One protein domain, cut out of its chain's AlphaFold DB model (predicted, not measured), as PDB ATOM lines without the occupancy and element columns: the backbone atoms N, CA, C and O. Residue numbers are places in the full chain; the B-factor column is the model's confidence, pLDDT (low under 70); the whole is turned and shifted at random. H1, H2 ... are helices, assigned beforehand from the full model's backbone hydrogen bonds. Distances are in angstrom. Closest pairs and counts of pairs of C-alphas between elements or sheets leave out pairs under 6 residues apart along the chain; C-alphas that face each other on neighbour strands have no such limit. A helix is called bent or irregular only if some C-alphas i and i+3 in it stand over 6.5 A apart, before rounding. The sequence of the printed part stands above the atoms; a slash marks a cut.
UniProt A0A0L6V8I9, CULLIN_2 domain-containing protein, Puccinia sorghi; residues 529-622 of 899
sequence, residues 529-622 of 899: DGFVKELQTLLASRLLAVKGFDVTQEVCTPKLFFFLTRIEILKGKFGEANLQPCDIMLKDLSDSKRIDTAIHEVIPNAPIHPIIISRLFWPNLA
ATOM      1  N   ASP A 529       9.110  -7.478  49.302       76.00
ATOM      2  CA  ASP A 529       8.523  -7.680  47.970       76.00
ATOM      3  C   ASP A 529       8.643  -6.454  47.056       76.00
ATOM      4  O   ASP A 529       8.768  -6.595  45.841       76.00
ATOM      5  N   GLY A 530       8.609  -5.240  47.623       78.31
ATOM      6  CA  GLY A 530       8.788  -4.007  46.849       78.31
ATOM      7  C   GLY A 530      10.194  -3.913  46.255       78.31
ATOM      8  O   GLY A 530      10.357  -3.548  45.095       78.31
ATOM      9  N   PHE A 531      11.198  -4.336  47.026       79.56
ATOM     10  CA  PHE A 531      12.587  -4.383  46.584       79.56
ATOM     11  C   PHE A 531      12.790  -5.410  45.464       79.56
ATOM     12  O   PHE A 531      13.401  -5.098  44.447       79.56
ATOM     13  N   VAL A 532      12.217  -6.610  45.612       82.56
ATOM     14  CA  VAL A 532      12.304  -7.672  44.595       82.56
ATOM     15  C   VAL A 532      11.630  -7.249  43.287       82.56
ATOM     16  O   VAL A 532      12.190  -7.472  42.219       82.56
ATOM     17  N   LYS A 533      10.464  -6.592  43.339       83.19
ATOM     18  CA  LYS A 533       9.775  -6.094  42.135       83.19
ATOM     19  C   LYS A 533      10.562  -5.012  41.397       83.19
ATOM     20  O   LYS A 533      10.605  -5.023  40.166       83.19
ATOM     21  N   GLU A 534      11.194  -4.094  42.123       83.81
ATOM     22  CA  GLU A 534      12.071  -3.093  41.507       83.81
ATOM     23  C   GLU A 534      13.332  -3.735  40.925       83.81
ATOM     24  O   GLU A 534      13.711  -3.416  39.799       83.81
ATOM     25  N   LEU A 535      13.932  -4.704  41.621       83.25
ATOM     26  CA  LEU A 535      15.058  -5.479  41.097       83.25
ATOM     27  C   LEU A 535      14.682  -6.237  39.816       83.25
ATOM     28  O   LEU A 535      15.436  -6.186  38.848       83.25
ATOM     29  N   GLN A 536      13.506  -6.871  39.769       86.06
ATOM     30  CA  GLN A 536      12.968  -7.516  38.563       86.06
ATOM     31  C   GLN A 536      12.762  -6.514  37.427       86.06
ATOM     32  O   GLN A 536      13.121  -6.786  36.285       86.06
ATOM     33  N   THR A 537      12.200  -5.342  37.725       86.31
ATOM     34  CA  THR A 537      11.946  -4.294  36.726       86.31
ATOM     35  C   THR A 537      13.251  -3.753  36.150       86.31
ATOM     36  O   THR A 537      13.384  -3.591  34.934       86.31
ATOM     37  N   LEU A 538      14.241  -3.533  37.012       83.62
ATOM     38  CA  LEU A 538      15.562  -3.080  36.613       83.62
ATOM     39  C   LEU A 538      16.275  -4.169  35.798       83.62
ATOM     40  O   LEU A 538      16.729  -3.879  34.691       83.62
ATOM     41  N   LEU A 539      16.289  -5.424  36.259       82.50
ATOM     42  CA  LEU A 539      16.858  -6.550  35.515       82.50
ATOM     43  C   LEU A 539      16.198  -6.701  34.138       82.50
ATOM     44  O   LEU A 539      16.905  -6.784  33.139       82.50
ATOM     45  N   ALA A 540      14.866  -6.651  34.058       84.62
ATOM     46  CA  ALA A 540      14.137  -6.740  32.793       84.62
ATOM     47  C   ALA A 540      14.588  -5.652  31.813       84.62
ATOM     48  O   ALA A 540      14.915  -5.953  30.669       84.62
ATOM     49  N   SER A 541      14.676  -4.397  32.266       81.56
ATOM     50  CA  SER A 541      15.133  -3.290  31.415       81.56
ATOM     51  C   SER A 541      16.564  -3.484  30.902       81.56
ATOM     52  O   SER A 541      16.865  -3.154  29.756       81.56
ATOM     53  N   ARG A 542      17.452  -4.072  31.718       78.94
ATOM     54  CA  ARG A 542      18.844  -4.340  31.341       78.94
ATOM     55  C   ARG A 542      18.964  -5.502  30.373       78.94
ATOM     56  O   ARG A 542      19.689  -5.362  29.396       78.94
ATOM     57  N   LEU A 543      18.248  -6.600  30.616       80.50
ATOM     58  CA  LEU A 543      18.263  -7.786  29.758       80.50
ATOM     59  C   LEU A 543      17.693  -7.489  28.369       80.50
ATOM     60  O   LEU A 543      18.248  -7.949  27.378       80.50
ATOM     61  N   LEU A 544      16.638  -6.675  28.283       79.94
ATOM     62  CA  LEU A 544      16.043  -6.283  27.001       79.94
ATOM     63  C   LEU A 544      16.905  -5.302  26.204       79.94
ATOM     64  O   LEU A 544      16.772  -5.223  24.988       79.94
ATOM     65  N   ALA A 545      17.793  -4.565  26.871       76.25
ATOM     66  CA  ALA A 545      18.738  -3.670  26.213       76.25
ATOM     67  C   ALA A 545      19.982  -4.398  25.663       76.25
ATOM     68  O   ALA A 545      20.799  -3.772  24.982       76.25
ATOM     69  N   VAL A 546      20.166  -5.691  25.965       71.75
ATOM     70  CA  VAL A 546      21.309  -6.475  25.477       71.75
ATOM     71  C   VAL A 546      21.139  -6.747  23.986       71.75
ATOM     72  O   VAL A 546      20.215  -7.440  23.567       71.75
ATOM     73  N   LYS A 547      22.070  -6.238  23.179       63.69
ATOM     74  CA  LYS A 547      22.138  -6.525  21.743       63.69
ATOM     75  C   LYS A 547      22.961  -7.794  21.494       63.69
ATOM     76  O   LYS A 547      24.055  -7.925  22.033       63.69
ATOM     77  N   GLY A 548      22.448  -8.704  20.661       57.22
ATOM     78  CA  GLY A 548      23.222  -9.815  20.084       57.22
ATOM     79  C   GLY A 548      23.262 -11.138  20.860       57.22
ATOM     80  O   GLY A 548      24.115 -11.963  20.554       57.22
ATOM     81  N   PHE A 549      22.376 -11.370  21.839       55.00
ATOM     82  CA  PHE A 549      22.247 -12.644  22.586       55.00
ATOM     83  C   PHE A 549      23.536 -13.214  23.207       55.00
ATOM     84  O   PHE A 549      23.541 -14.359  23.667       55.00
ATOM     85  N   ASP A 550      24.644 -12.474  23.246       50.44
ATOM     86  CA  ASP A 550      25.921 -13.063  23.620       50.44
ATOM     87  C   ASP A 550      26.153 -13.011  25.134       50.44
ATOM     88  O   ASP A 550      26.641 -12.038  25.700       50.44
ATOM     89  N   VAL A 551      25.749 -14.094  25.801       48.16
ATOM     90  CA  VAL A 551      25.899 -14.323  27.252       48.16
ATOM     91  C   VAL A 551      27.295 -14.881  27.616       48.16
ATOM     92  O   VAL A 551      27.519 -15.316  28.741       48.16
ATOM     93  N   THR A 552      28.256 -14.932  26.684       41.22
ATOM     94  CA  THR A 552      29.593 -15.500  26.956       41.22
ATOM     95  C   THR A 552      30.509 -14.523  27.716       41.22
ATOM     96  O   THR A 552      30.407 -13.304  27.568       41.22
ATOM     97  N   GLN A 553      31.401 -15.072  28.560       44.59
ATOM     98  CA  GLN A 553      32.268 -14.361  29.525       44.59
ATOM     99  C   GLN A 553      33.109 -13.210  28.940       44.59
ATOM    100  O   GLN A 553      33.488 -12.311  29.684       44.59
ATOM    101  N   GLU A 554      33.407 -13.225  27.638       38.47
ATOM    102  CA  GLU A 554      34.372 -12.305  27.017       38.47
ATOM    103  C   GLU A 554      33.731 -11.060  26.371       38.47
ATOM    104  O   GLU A 554      34.421 -10.064  26.158       38.47
ATOM    105  N   VAL A 555      32.419 -11.081  26.084       40.72
ATOM    106  CA  VAL A 555      31.700  -9.987  25.382       40.72
ATOM    107  C   VAL A 555      30.374  -9.611  26.056       40.72
ATOM    108  O   VAL A 555      29.719  -8.647  25.658       40.72
ATOM    109  N   CYS A 556      29.980 -10.299  27.134       44.22
ATOM    110  CA  CYS A 556      28.935  -9.804  28.020       44.22
ATOM    111  C   CYS A 556      29.303  -8.369  28.422       44.22
ATOM    112  O   CYS A 556      30.369  -8.153  29.000       44.22
ATOM    113  N   THR A 557      28.464  -7.382  28.063       50.81
ATOM    114  CA  THR A 557      28.693  -5.971  28.418       50.81
ATOM    115  C   THR A 557      29.194  -5.931  29.863       50.81
ATOM    116  O   THR A 557      28.513  -6.507  30.711       50.81
ATOM    117  N   PRO A 558      30.333  -5.295  30.191       56.88
ATOM    118  CA  PRO A 558      30.950  -5.409  31.520       56.88
ATOM    119  C   PRO A 558      29.972  -5.080  32.662       56.88
ATOM    120  O   PRO A 558      30.060  -5.625  33.754       56.88
ATOM    121  N   LYS A 559      28.966  -4.249  32.365       57.06
ATOM    122  CA  LYS A 559      27.840  -3.918  33.244       57.06
ATOM    123  C   LYS A 559      26.913  -5.098  33.572       57.06
ATOM    124  O   LYS A 559      26.419  -5.156  34.687       57.06
ATOM    125  N   LEU A 560      26.641  -5.999  32.628       62.25
ATOM    126  CA  LEU A 560      25.755  -7.150  32.823       62.25
ATOM    127  C   LEU A 560      26.463  -8.273  33.584       62.25
ATOM    128  O   LEU A 560      25.879  -8.804  34.515       62.25
ATOM    129  N   PHE A 561      27.726  -8.580  33.268       63.47
ATOM    130  CA  PHE A 561      28.515  -9.539  34.056       63.47
ATOM    131  C   PHE A 561      28.577  -9.124  35.531       63.47
ATOM    132  O   PHE A 561      28.248  -9.900  36.421       63.47
ATOM    133  N   PHE A 562      28.875  -7.849  35.772       63.69
ATOM    134  CA  PHE A 562      28.896  -7.269  37.108       63.69
ATOM    135  C   PHE A 562      27.528  -7.310  37.815       63.69
ATOM    136  O   PHE A 562      27.441  -7.596  39.007       63.69
ATOM    137  N   PHE A 563      26.439  -7.091  37.071       68.00
ATOM    138  CA  PHE A 563      25.069  -7.234  37.573       68.00
ATOM    139  C   PHE A 563      24.782  -8.658  38.075       68.00
ATOM    140  O   PHE A 563      24.151  -8.834  39.116       68.00
ATOM    141  N   LEU A 564      25.249  -9.672  37.339       69.81
ATOM    142  CA  LEU A 564      25.046 -11.087  37.659       69.81
ATOM    143  C   LEU A 564      25.779 -11.488  38.940       69.81
ATOM    144  O   LEU A 564      25.155 -12.075  39.822       69.81
ATOM    145  N   THR A 565      27.049 -11.095  39.081       70.94
ATOM    146  CA  THR A 565      27.828 -11.311  40.312       70.94
ATOM    147  C   THR A 565      27.112 -10.716  41.524       70.94
ATOM    148  O   THR A 565      27.003 -11.340  42.574       70.94
ATOM    149  N   ARG A 566      26.522  -9.528  41.368       70.31
ATOM    150  CA  ARG A 566      25.792  -8.867  42.453       70.31
ATOM    151  C   ARG A 566      24.477  -9.543  42.809       70.31
ATOM    152  O   ARG A 566      24.137  -9.589  43.989       70.31
ATOM    153  N   ILE A 567      23.744 -10.098  41.837       76.81
ATOM    154  CA  ILE A 567      22.576 -10.939  42.147       76.81
ATOM    155  C   ILE A 567      23.002 -12.130  43.009       76.81
ATOM    156  O   ILE A 567      22.301 -12.453  43.963       76.81
ATOM    157  N   GLU A 568      24.132 -12.764  42.706       75.94
ATOM    158  CA  GLU A 568      24.625 -13.922  43.455       75.94
ATOM    159  C   GLU A 568      24.914 -13.579  44.923       75.94
ATOM    160  O   GLU A 568      24.427 -14.267  45.821       75.94
ATOM    161  N   ILE A 569      25.547 -12.432  45.191       73.12
ATOM    162  CA  ILE A 569      25.752 -11.937  46.563       73.12
ATOM    163  C   ILE A 569      24.402 -11.625  47.244       73.12
ATOM    164  O   ILE A 569      24.186 -11.941  48.418       73.12
ATOM    165  N   LEU A 570      23.441 -11.053  46.507       74.62
ATOM    166  CA  LEU A 570      22.100 -10.763  47.027       74.62
ATOM    167  C   LEU A 570      21.300 -12.035  47.361       74.62
ATOM    168  O   LEU A 570      20.480 -11.992  48.285       74.62
ATOM    169  N   LYS A 571      21.556 -13.174  46.698       77.06
ATOM    170  CA  LYS A 571      20.955 -14.475  47.059       77.06
ATOM    171  C   LYS A 571      21.311 -14.895  48.475       77.06
ATOM    172  O   LYS A 571      20.424 -15.352  49.198       77.06
ATOM    173  N   GLY A 572      22.549 -14.644  48.901       70.56
ATOM    174  CA  GLY A 572      22.991 -14.907  50.270       70.56
ATOM    175  C   GLY A 572      22.222 -14.112  51.335       70.56
ATOM    176  O   GLY A 572      22.047 -14.597  52.448       70.56
ATOM    177  N   LYS A 573      21.717 -12.909  51.011       68.44
ATOM    178  CA  LYS A 573      21.053 -12.004  51.976       68.44
ATOM    179  C   LYS A 573      19.518 -12.047  51.935       68.44
ATOM    180  O   LYS A 573      18.873 -11.934  52.975       68.44
ATOM    181  N   PHE A 574      18.913 -12.183  50.752       70.25
ATOM    182  CA  PHE A 574      17.449 -12.157  50.575       70.25
ATOM    183  C   PHE A 574      16.802 -13.546  50.537       70.25
ATOM    184  O   PHE A 574      15.571 -13.643  50.635       70.25
ATOM    185  N   GLY A 575      17.619 -14.596  50.437       72.00
ATOM    186  CA  GLY A 575      17.184 -15.975  50.266       72.00
ATOM    187  C   GLY A 575      16.853 -16.300  48.808       72.00
ATOM    188  O   GLY A 575      16.277 -15.494  48.076       72.00
ATOM    189  N   GLU A 576      17.189 -17.520  48.403       75.06
ATOM    190  CA  GLU A 576      17.062 -18.007  47.025       75.06
ATOM    191  C   GLU A 576      15.610 -17.989  46.513       75.06
ATOM    192  O   GLU A 576      15.348 -17.592  45.379       75.06
ATOM    193  N   ALA A 577      14.636 -18.305  47.376       79.06
ATOM    194  CA  ALA A 577      13.220 -18.361  47.003       79.06
ATOM    195  C   ALA A 577      12.654 -17.013  46.515       79.06
ATOM    196  O   ALA A 577      11.854 -16.976  45.583       79.06
ATOM    197  N   ASN A 578      13.087 -15.895  47.108       78.44
ATOM    198  CA  ASN A 578      12.595 -14.563  46.738       78.44
ATOM    199  C   ASN A 578      13.189 -14.068  45.411       78.44
ATOM    200  O   ASN A 578      12.581 -13.244  44.730       78.44
ATOM    201  N   LEU A 579      14.372 -14.568  45.040       82.25
ATOM    202  CA  LEU A 579      15.096 -14.184  43.825       82.25
ATOM    203  C   LEU A 579      14.916 -15.176  42.670       82.25
ATOM    204  O   LEU A 579      15.387 -14.908  41.566       82.25
ATOM    205  N   GLN A 580      14.149 -16.249  42.878       84.44
ATOM    206  CA  GLN A 580      13.791 -17.217  41.843       84.44
ATOM    207  C   GLN A 580      13.288 -16.567  40.532       84.44
ATOM    208  O   GLN A 580      13.700 -17.023  39.463       84.44
ATOM    209  N   PRO A 581      12.452 -15.503  40.538       84.75
ATOM    210  CA  PRO A 581      12.024 -14.874  39.288       84.75
ATOM    211  C   PRO A 581      13.190 -14.296  38.477       84.75
ATOM    212  O   PRO A 581      13.207 -14.444  37.260       84.75
ATOM    213  N   CYS A 582      14.195 -13.710  39.138       83.12
ATOM    214  CA  CYS A 582      15.384 -13.176  38.471       83.12
ATOM    215  C   CYS A 582      16.211 -14.295  37.820       83.12
ATOM    216  O   CYS A 582      16.677 -14.135  36.694       83.12
ATOM    217  N   ASP A 583      16.341 -15.447  38.482       83.00
ATOM    218  CA  ASP A 583      17.055 -16.606  37.930       83.00
ATOM    219  C   ASP A 583      16.366 -17.183  36.699       83.00
ATOM    220  O   ASP A 583      17.018 -17.562  35.723       83.00
ATOM    221  N   ILE A 584      15.034 -17.210  36.715       87.31
ATOM    222  CA  ILE A 584      14.252 -17.653  35.565       87.31
ATOM    223  C   ILE A 584      14.417 -16.670  34.403       87.31
ATOM    224  O   ILE A 584      14.652 -17.117  33.287       87.31
ATOM    225  N   MET A 585      14.413 -15.357  34.653       85.06
ATOM    226  CA  MET A 585      14.664 -14.351  33.609       85.06
ATOM    227  C   MET A 585      16.039 -14.521  32.940       85.06
ATOM    228  O   MET A 585      16.171 -14.334  31.730       85.06
ATOM    229  N   LEU A 586      17.067 -14.900  33.703       82.50
ATOM    230  CA  LEU A 586      18.403 -15.180  33.166       82.50
ATOM    231  C   LEU A 586      18.445 -16.484  32.367       82.50
ATOM    232  O   LEU A 586      19.053 -16.545  31.293       82.50
ATOM    233  N   LYS A 587      17.766 -17.519  32.864       85.06
ATOM    234  CA  LYS A 587      17.616 -18.787  32.152       85.06
ATOM    235  C   LYS A 587      16.864 -18.605  30.835       85.06
ATOM    236  O   LYS A 587      17.304 -19.154  29.830       85.06
ATOM    237  N   ASP A 588      15.807 -17.796  30.825       87.12
ATOM    238  CA  ASP A 588      15.036 -17.456  29.629       87.12
ATOM    239  C   ASP A 588      15.928 -16.842  28.544       87.12
ATOM    240  O   ASP A 588      15.810 -17.205  27.380       87.12
ATOM    241  N   LEU A 589      16.876 -15.970  28.908       83.06
ATOM    242  CA  LEU A 589      17.817 -15.384  27.948       83.06
ATOM    243  C   LEU A 589      18.775 -16.438  27.359       83.06
ATOM    244  O   LEU A 589      19.009 -16.470  26.150       83.06
ATOM    245  N   SER A 590      19.316 -17.323  28.201       82.88
ATOM    246  CA  SER A 590      20.175 -18.426  27.747       82.88
ATOM    247  C   SER A 590      19.412 -19.402  26.845       82.88
ATOM    248  O   SER A 590      19.921 -19.829  25.806       82.88
ATOM    249  N   ASP A 591      18.194 -19.769  27.234       85.12
ATOM    250  CA  ASP A 591      17.337 -20.655  26.452       85.12
ATOM    251  C   ASP A 591      16.880 -19.965  25.157       85.12
ATOM    252  O   ASP A 591      16.841 -20.614  24.114       85.12
ATOM    253  N   SER A 592      16.667 -18.645  25.179       87.00
ATOM    254  CA  SER A 592      16.435 -17.837  23.982       87.00
ATOM    255  C   SER A 592      17.566 -17.961  22.986       87.00
ATOM    256  O   SER A 592      17.300 -18.228  21.824       87.00
ATOM    257  N   LYS A 593      18.818 -17.788  23.430       83.81
ATOM    258  CA  LYS A 593      19.988 -17.887  22.552       83.81
ATOM    259  C   LYS A 593      20.039 -19.256  21.882       83.81
ATOM    260  O   LYS A 593      20.235 -19.342  20.679       83.81
ATOM    261  N   ARG A 594      19.825 -20.324  22.656       84.75
ATOM    262  CA  ARG A 594      19.834 -21.707  22.151       84.75
ATOM    263  C   ARG A 594      18.738 -21.957  21.118       84.75
ATOM    264  O   ARG A 594      18.977 -22.631  20.119       84.75
ATOM    265  N   ILE A 595      17.535 -21.448  21.373       85.94
ATOM    266  CA  ILE A 595      16.403 -21.586  20.455       85.94
ATOM    267  C   ILE A 595      16.645 -20.758  19.195       85.94
ATOM    268  O   ILE A 595      16.458 -21.271  18.098       85.94
ATOM    269  N   ASP A 596      17.118 -19.525  19.347       86.06
ATOM    270  CA  ASP A 596      17.441 -18.642  18.233       86.06
ATOM    271  C   ASP A 596      18.487 -19.279  17.312       86.06
ATOM    272  O   ASP A 596      18.256 -19.385  16.109       86.06
ATOM    273  N   THR A 597      19.575 -19.824  17.867       85.38
ATOM    274  CA  THR A 597      20.587 -20.546  17.079       85.38
ATOM    275  C   THR A 597      20.004 -21.762  16.363       85.38
ATOM    276  O   THR A 597      20.282 -21.963  15.186       85.38
ATOM    277  N   ALA A 598      19.147 -22.539  17.031       85.81
ATOM    278  CA  ALA A 598      18.537 -23.725  16.435       85.81
ATOM    279  C   ALA A 598      17.550 -23.379  15.306       85.81
ATOM    280  O   ALA A 598      17.451 -24.109  14.323       85.81
ATOM    281  N   ILE A 599      16.825 -22.263  15.418       85.56
ATOM    282  CA  ILE A 599      15.910 -21.803  14.367       85.56
ATOM    283  C   ILE A 599      16.697 -21.222  13.190       85.56
ATOM    284  O   ILE A 599      16.345 -21.494  12.043       85.56
ATOM    285  N   HIS A 600      17.788 -20.496  13.438       84.69
ATOM    286  CA  HIS A 600      18.652 -19.972  12.376       84.69
ATOM    287  C   HIS A 600      19.431 -21.069  11.637       84.69
ATOM    288  O   HIS A 600      19.738 -20.900  10.461       84.69
ATOM    289  N   GLU A 601      19.683 -22.227  12.253       84.12
ATOM    290  CA  GLU A 601      20.173 -23.411  11.525       84.12
ATOM    291  C   GLU A 601      19.160 -23.906  10.477       84.12
ATOM    292  O   GLU A 601      19.547 -24.366   9.402       84.12
ATOM    293  N   VAL A 602      17.860 -23.783  10.762       83.12
ATOM    294  CA  VAL A 602      16.771 -24.170   9.849       83.12
ATOM    295  C   VAL A 602      16.456 -23.054   8.844       83.12
ATOM    296  O   VAL A 602      16.127 -23.340   7.691       83.12
ATOM    297  N   ILE A 603      16.578 -21.785   9.251       80.94
ATOM    298  CA  ILE A 603      16.344 -20.596   8.423       80.94
ATOM    299  C   ILE A 603      17.607 -19.705   8.403       80.94
ATOM    300  O   ILE A 603      17.639 -18.655   9.047       80.94
ATOM    301  N   PRO A 604      18.639 -20.059   7.614       68.00
ATOM    302  CA  PRO A 604      19.949 -19.396   7.652       68.00
ATOM    303  C   PRO A 604      19.977 -17.933   7.174       68.00
ATOM    304  O   PRO A 604      20.997 -17.273   7.325       68.00
ATOM    305  N   ASN A 605      18.878 -17.412   6.617       68.25
ATOM    306  CA  ASN A 605      18.794 -16.056   6.053       68.25
ATOM    307  C   ASN A 605      17.696 -15.182   6.694       68.25
ATOM    308  O   ASN A 605      17.314 -14.167   6.110       68.25
ATOM    309  N   ALA A 606      17.131 -15.569   7.842       72.25
ATOM    310  CA  ALA A 606      16.176 -14.711   8.545       72.25
ATOM    311  C   ALA A 606      16.928 -13.613   9.328       72.25
ATOM    312  O   ALA A 606      17.764 -13.947  10.157       72.25
ATOM    313  N   PRO A 607      16.640 -12.314   9.121       76.00
ATOM    314  CA  PRO A 607      17.284 -11.221   9.858       76.00
ATOM    315  C   PRO A 607      16.592 -10.927  11.207       76.00
ATOM    316  O   PRO A 607      16.554  -9.777  11.643       76.00
ATOM    317  N   ILE A 608      15.954 -11.921  11.839       81.75
ATOM    318  CA  ILE A 608      15.136 -11.725  13.048       81.75
ATOM    319  C   ILE A 608      15.733 -12.507  14.203       81.75
ATOM    320  O   ILE A 608      15.687 -13.727  14.188       81.75
ATOM    321  N   HIS A 609      16.145 -11.793  15.248       83.06
ATOM    322  CA  HIS A 609      16.625 -12.383  16.496       83.06
ATOM    323  C   HIS A 609      15.713 -11.961  17.666       83.06
ATOM    324  O   HIS A 609      15.882 -10.861  18.204       83.06
ATOM    325  N   PRO A 610      14.701 -12.765  18.043       84.56
ATOM    326  CA  PRO A 610      13.722 -12.400  19.067       84.56
ATOM    327  C   PRO A 610      14.094 -12.911  20.467       84.56
ATOM    328  O   PRO A 610      14.672 -13.987  20.620       84.56
ATOM    329  N   ILE A 611      13.760 -12.138  21.513       84.56
ATOM    330  CA  ILE A 611      14.123 -12.474  22.904       84.56
ATOM    331  C   ILE A 611      13.027 -13.295  23.601       84.56
ATOM    332  O   ILE A 611      12.017 -12.759  24.052       84.56
ATOM    333  N   ILE A 612      13.373 -14.570  23.791       87.06
ATOM    334  CA  ILE A 612      12.854 -15.752  24.513       87.06
ATOM    335  C   ILE A 612      12.157 -15.639  25.895       87.06
ATOM    336  O   ILE A 612      12.446 -16.489  26.725       87.06
ATOM    337  N   ILE A 613      11.393 -14.612  26.274       87.25
ATOM    338  CA  ILE A 613      10.963 -14.409  27.690       87.25
ATOM    339  C   ILE A 613       9.788 -15.267  28.250       87.25
ATOM    340  O   ILE A 613       8.999 -15.877  27.534       87.25
ATOM    341  N   SER A 614       9.640 -15.323  29.580       87.56
ATOM    342  CA  SER A 614       8.517 -15.980  30.270       87.56
ATOM    343  C   SER A 614       7.426 -14.999  30.739       87.56
ATOM    344  O   SER A 614       7.714 -13.914  31.231       87.56
ATOM    345  N   ARG A 615       6.132 -15.378  30.682       82.00
ATOM    346  CA  ARG A 615       5.013 -14.495  31.114       82.00
ATOM    347  C   ARG A 615       5.017 -14.176  32.600       82.00
ATOM    348  O   ARG A 615       4.696 -13.060  32.985       82.00
ATOM    349  N   LEU A 616       5.205 -15.211  33.413       84.69
ATOM    350  CA  LEU A 616       4.858 -15.181  34.833       84.69
ATOM    351  C   LEU A 616       5.966 -14.572  35.698       84.69
ATOM    352  O   LEU A 616       5.675 -14.099  36.792       84.69
ATOM    353  N   PHE A 617       7.209 -14.595  35.212       83.56
ATOM    354  CA  PHE A 617       8.387 -14.179  35.976       83.56
ATOM    355  C   PHE A 617       8.921 -12.807  35.565       83.56
ATOM    356  O   PHE A 617       9.629 -12.173  36.344       83.56
ATOM    357  N   TRP A 618       8.545 -12.321  34.381       86.38
ATOM    358  CA  TRP A 618       8.864 -10.973  33.934       86.38
ATOM    359  C   TRP A 618       7.836  -9.961  34.466       86.38
ATOM    360  O   TRP A 618       6.660 -10.297  34.639       86.38
ATOM    361  N   PRO A 619       8.244  -8.706  34.719       83.88
ATOM    362  CA  PRO A 619       7.323  -7.651  35.130       83.88
ATOM    363  C   PRO A 619       6.260  -7.398  34.050       83.88
ATOM    364  O   PRO A 619       6.438  -7.742  32.884       83.88
ATOM    365  N   ASN A 620       5.148  -6.754  34.418       77.94
ATOM    366  CA  ASN A 620       4.081  -6.427  33.467       77.94
ATOM    367  C   ASN A 620       4.568  -5.432  32.399       77.94
ATOM    368  O   ASN A 620       4.477  -4.215  32.564       77.94
ATOM    369  N   LEU A 621       5.051  -5.959  31.276       75.88
ATOM    370  CA  LEU A 621       5.451  -5.185  30.109       75.88
ATOM    371  C   LEU A 621       4.196  -4.618  29.425       75.88
ATOM    372  O   LEU A 621       3.278  -5.355  29.048       75.88
ATOM    373  N   ALA A 622       4.132  -3.291  29.283       64.25
ATOM    374  CA  ALA A 622       2.972  -2.587  28.743       64.25
ATOM    375  C   ALA A 622       2.588  -3.119  27.349       64.25
ATOM    376  O   ALA A 622       3.242  -2.851  26.342       64.25
TER     377      ALA A 622
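This is residues 529 to 622 of the 899 residues of the protein "CULLIN_2 domain-containing protein" of Puccinia sorghi (UniProt A0A0L6V8I9). Three helices make an up-and-down bundle, with H1, H2 and the first part of the long helix H3 at the corners of a triangle, while the rest of H3 runs on past the two shorter helices; H1 touches H3, and H2 is near both but not clearly touching either. From the far end of H3, where residues 601 to 607 stick out, a tail with no named element folds back alongside H3 toward the level of H1. The bundle is up and down, each helix running against the one before it. The printed part has 94 residues with three named helices in the order H1, H2, H3 and no named strand, and its class is all helix. It is compact, with a radius of gyration of the C-alphas of 14.3 A and spans of 45 by 31 by 20 A.

H3, residues 576 to 602, is 37.7 A long, from C-alpha 576 at (17.062, -18.007, 47.025) to C-alpha 602 at (16.771, -24.170, 9.849). H1, residues 529 to 544, is 22.3 A long and begins at C-alpha 529 at (8.523, -7.680, 47.970). H2, residues 558 to 574, is 24.3 A long.

H3 is irregular, with C-alphas 578 and 581 7.5 A apart, and has a kink of 36 degrees near residue 583. With residues 578 to 589 alone it touches H1, the same way at a shallow tilt of 19 degrees; their closest C-alphas, of Gln 536 and Cys 582, are 6.2 A apart. H2 is close to H3 but not clearly touching, opposite ways at 36 degrees, only just a steep tilt; their closest C-alphas, of Lys 571 and Leu 579, are 6.7 A apart. H2 is also close to H1 but not clearly touching, opposite ways at a shallow tilt of 20 degrees; their closest C-alphas, of Arg 542 and Leu 560, are 7.6 A apart. Every O i to N i+4 pair is within hydrogen-bond range in H1, 11 of 13 in H2 and 20 of 23 in H3.

The two C-alphas farthest apart, of Lys 573 and Asn 605, are 46.2 A apart. The printed part has no cut. The link from H1 to H2 is long and that from H2 to H3 is tight. Mean pLDDT of the printed part is 75.5; residues 547 to 564, 573, 604 to 605 and 622 are under 70.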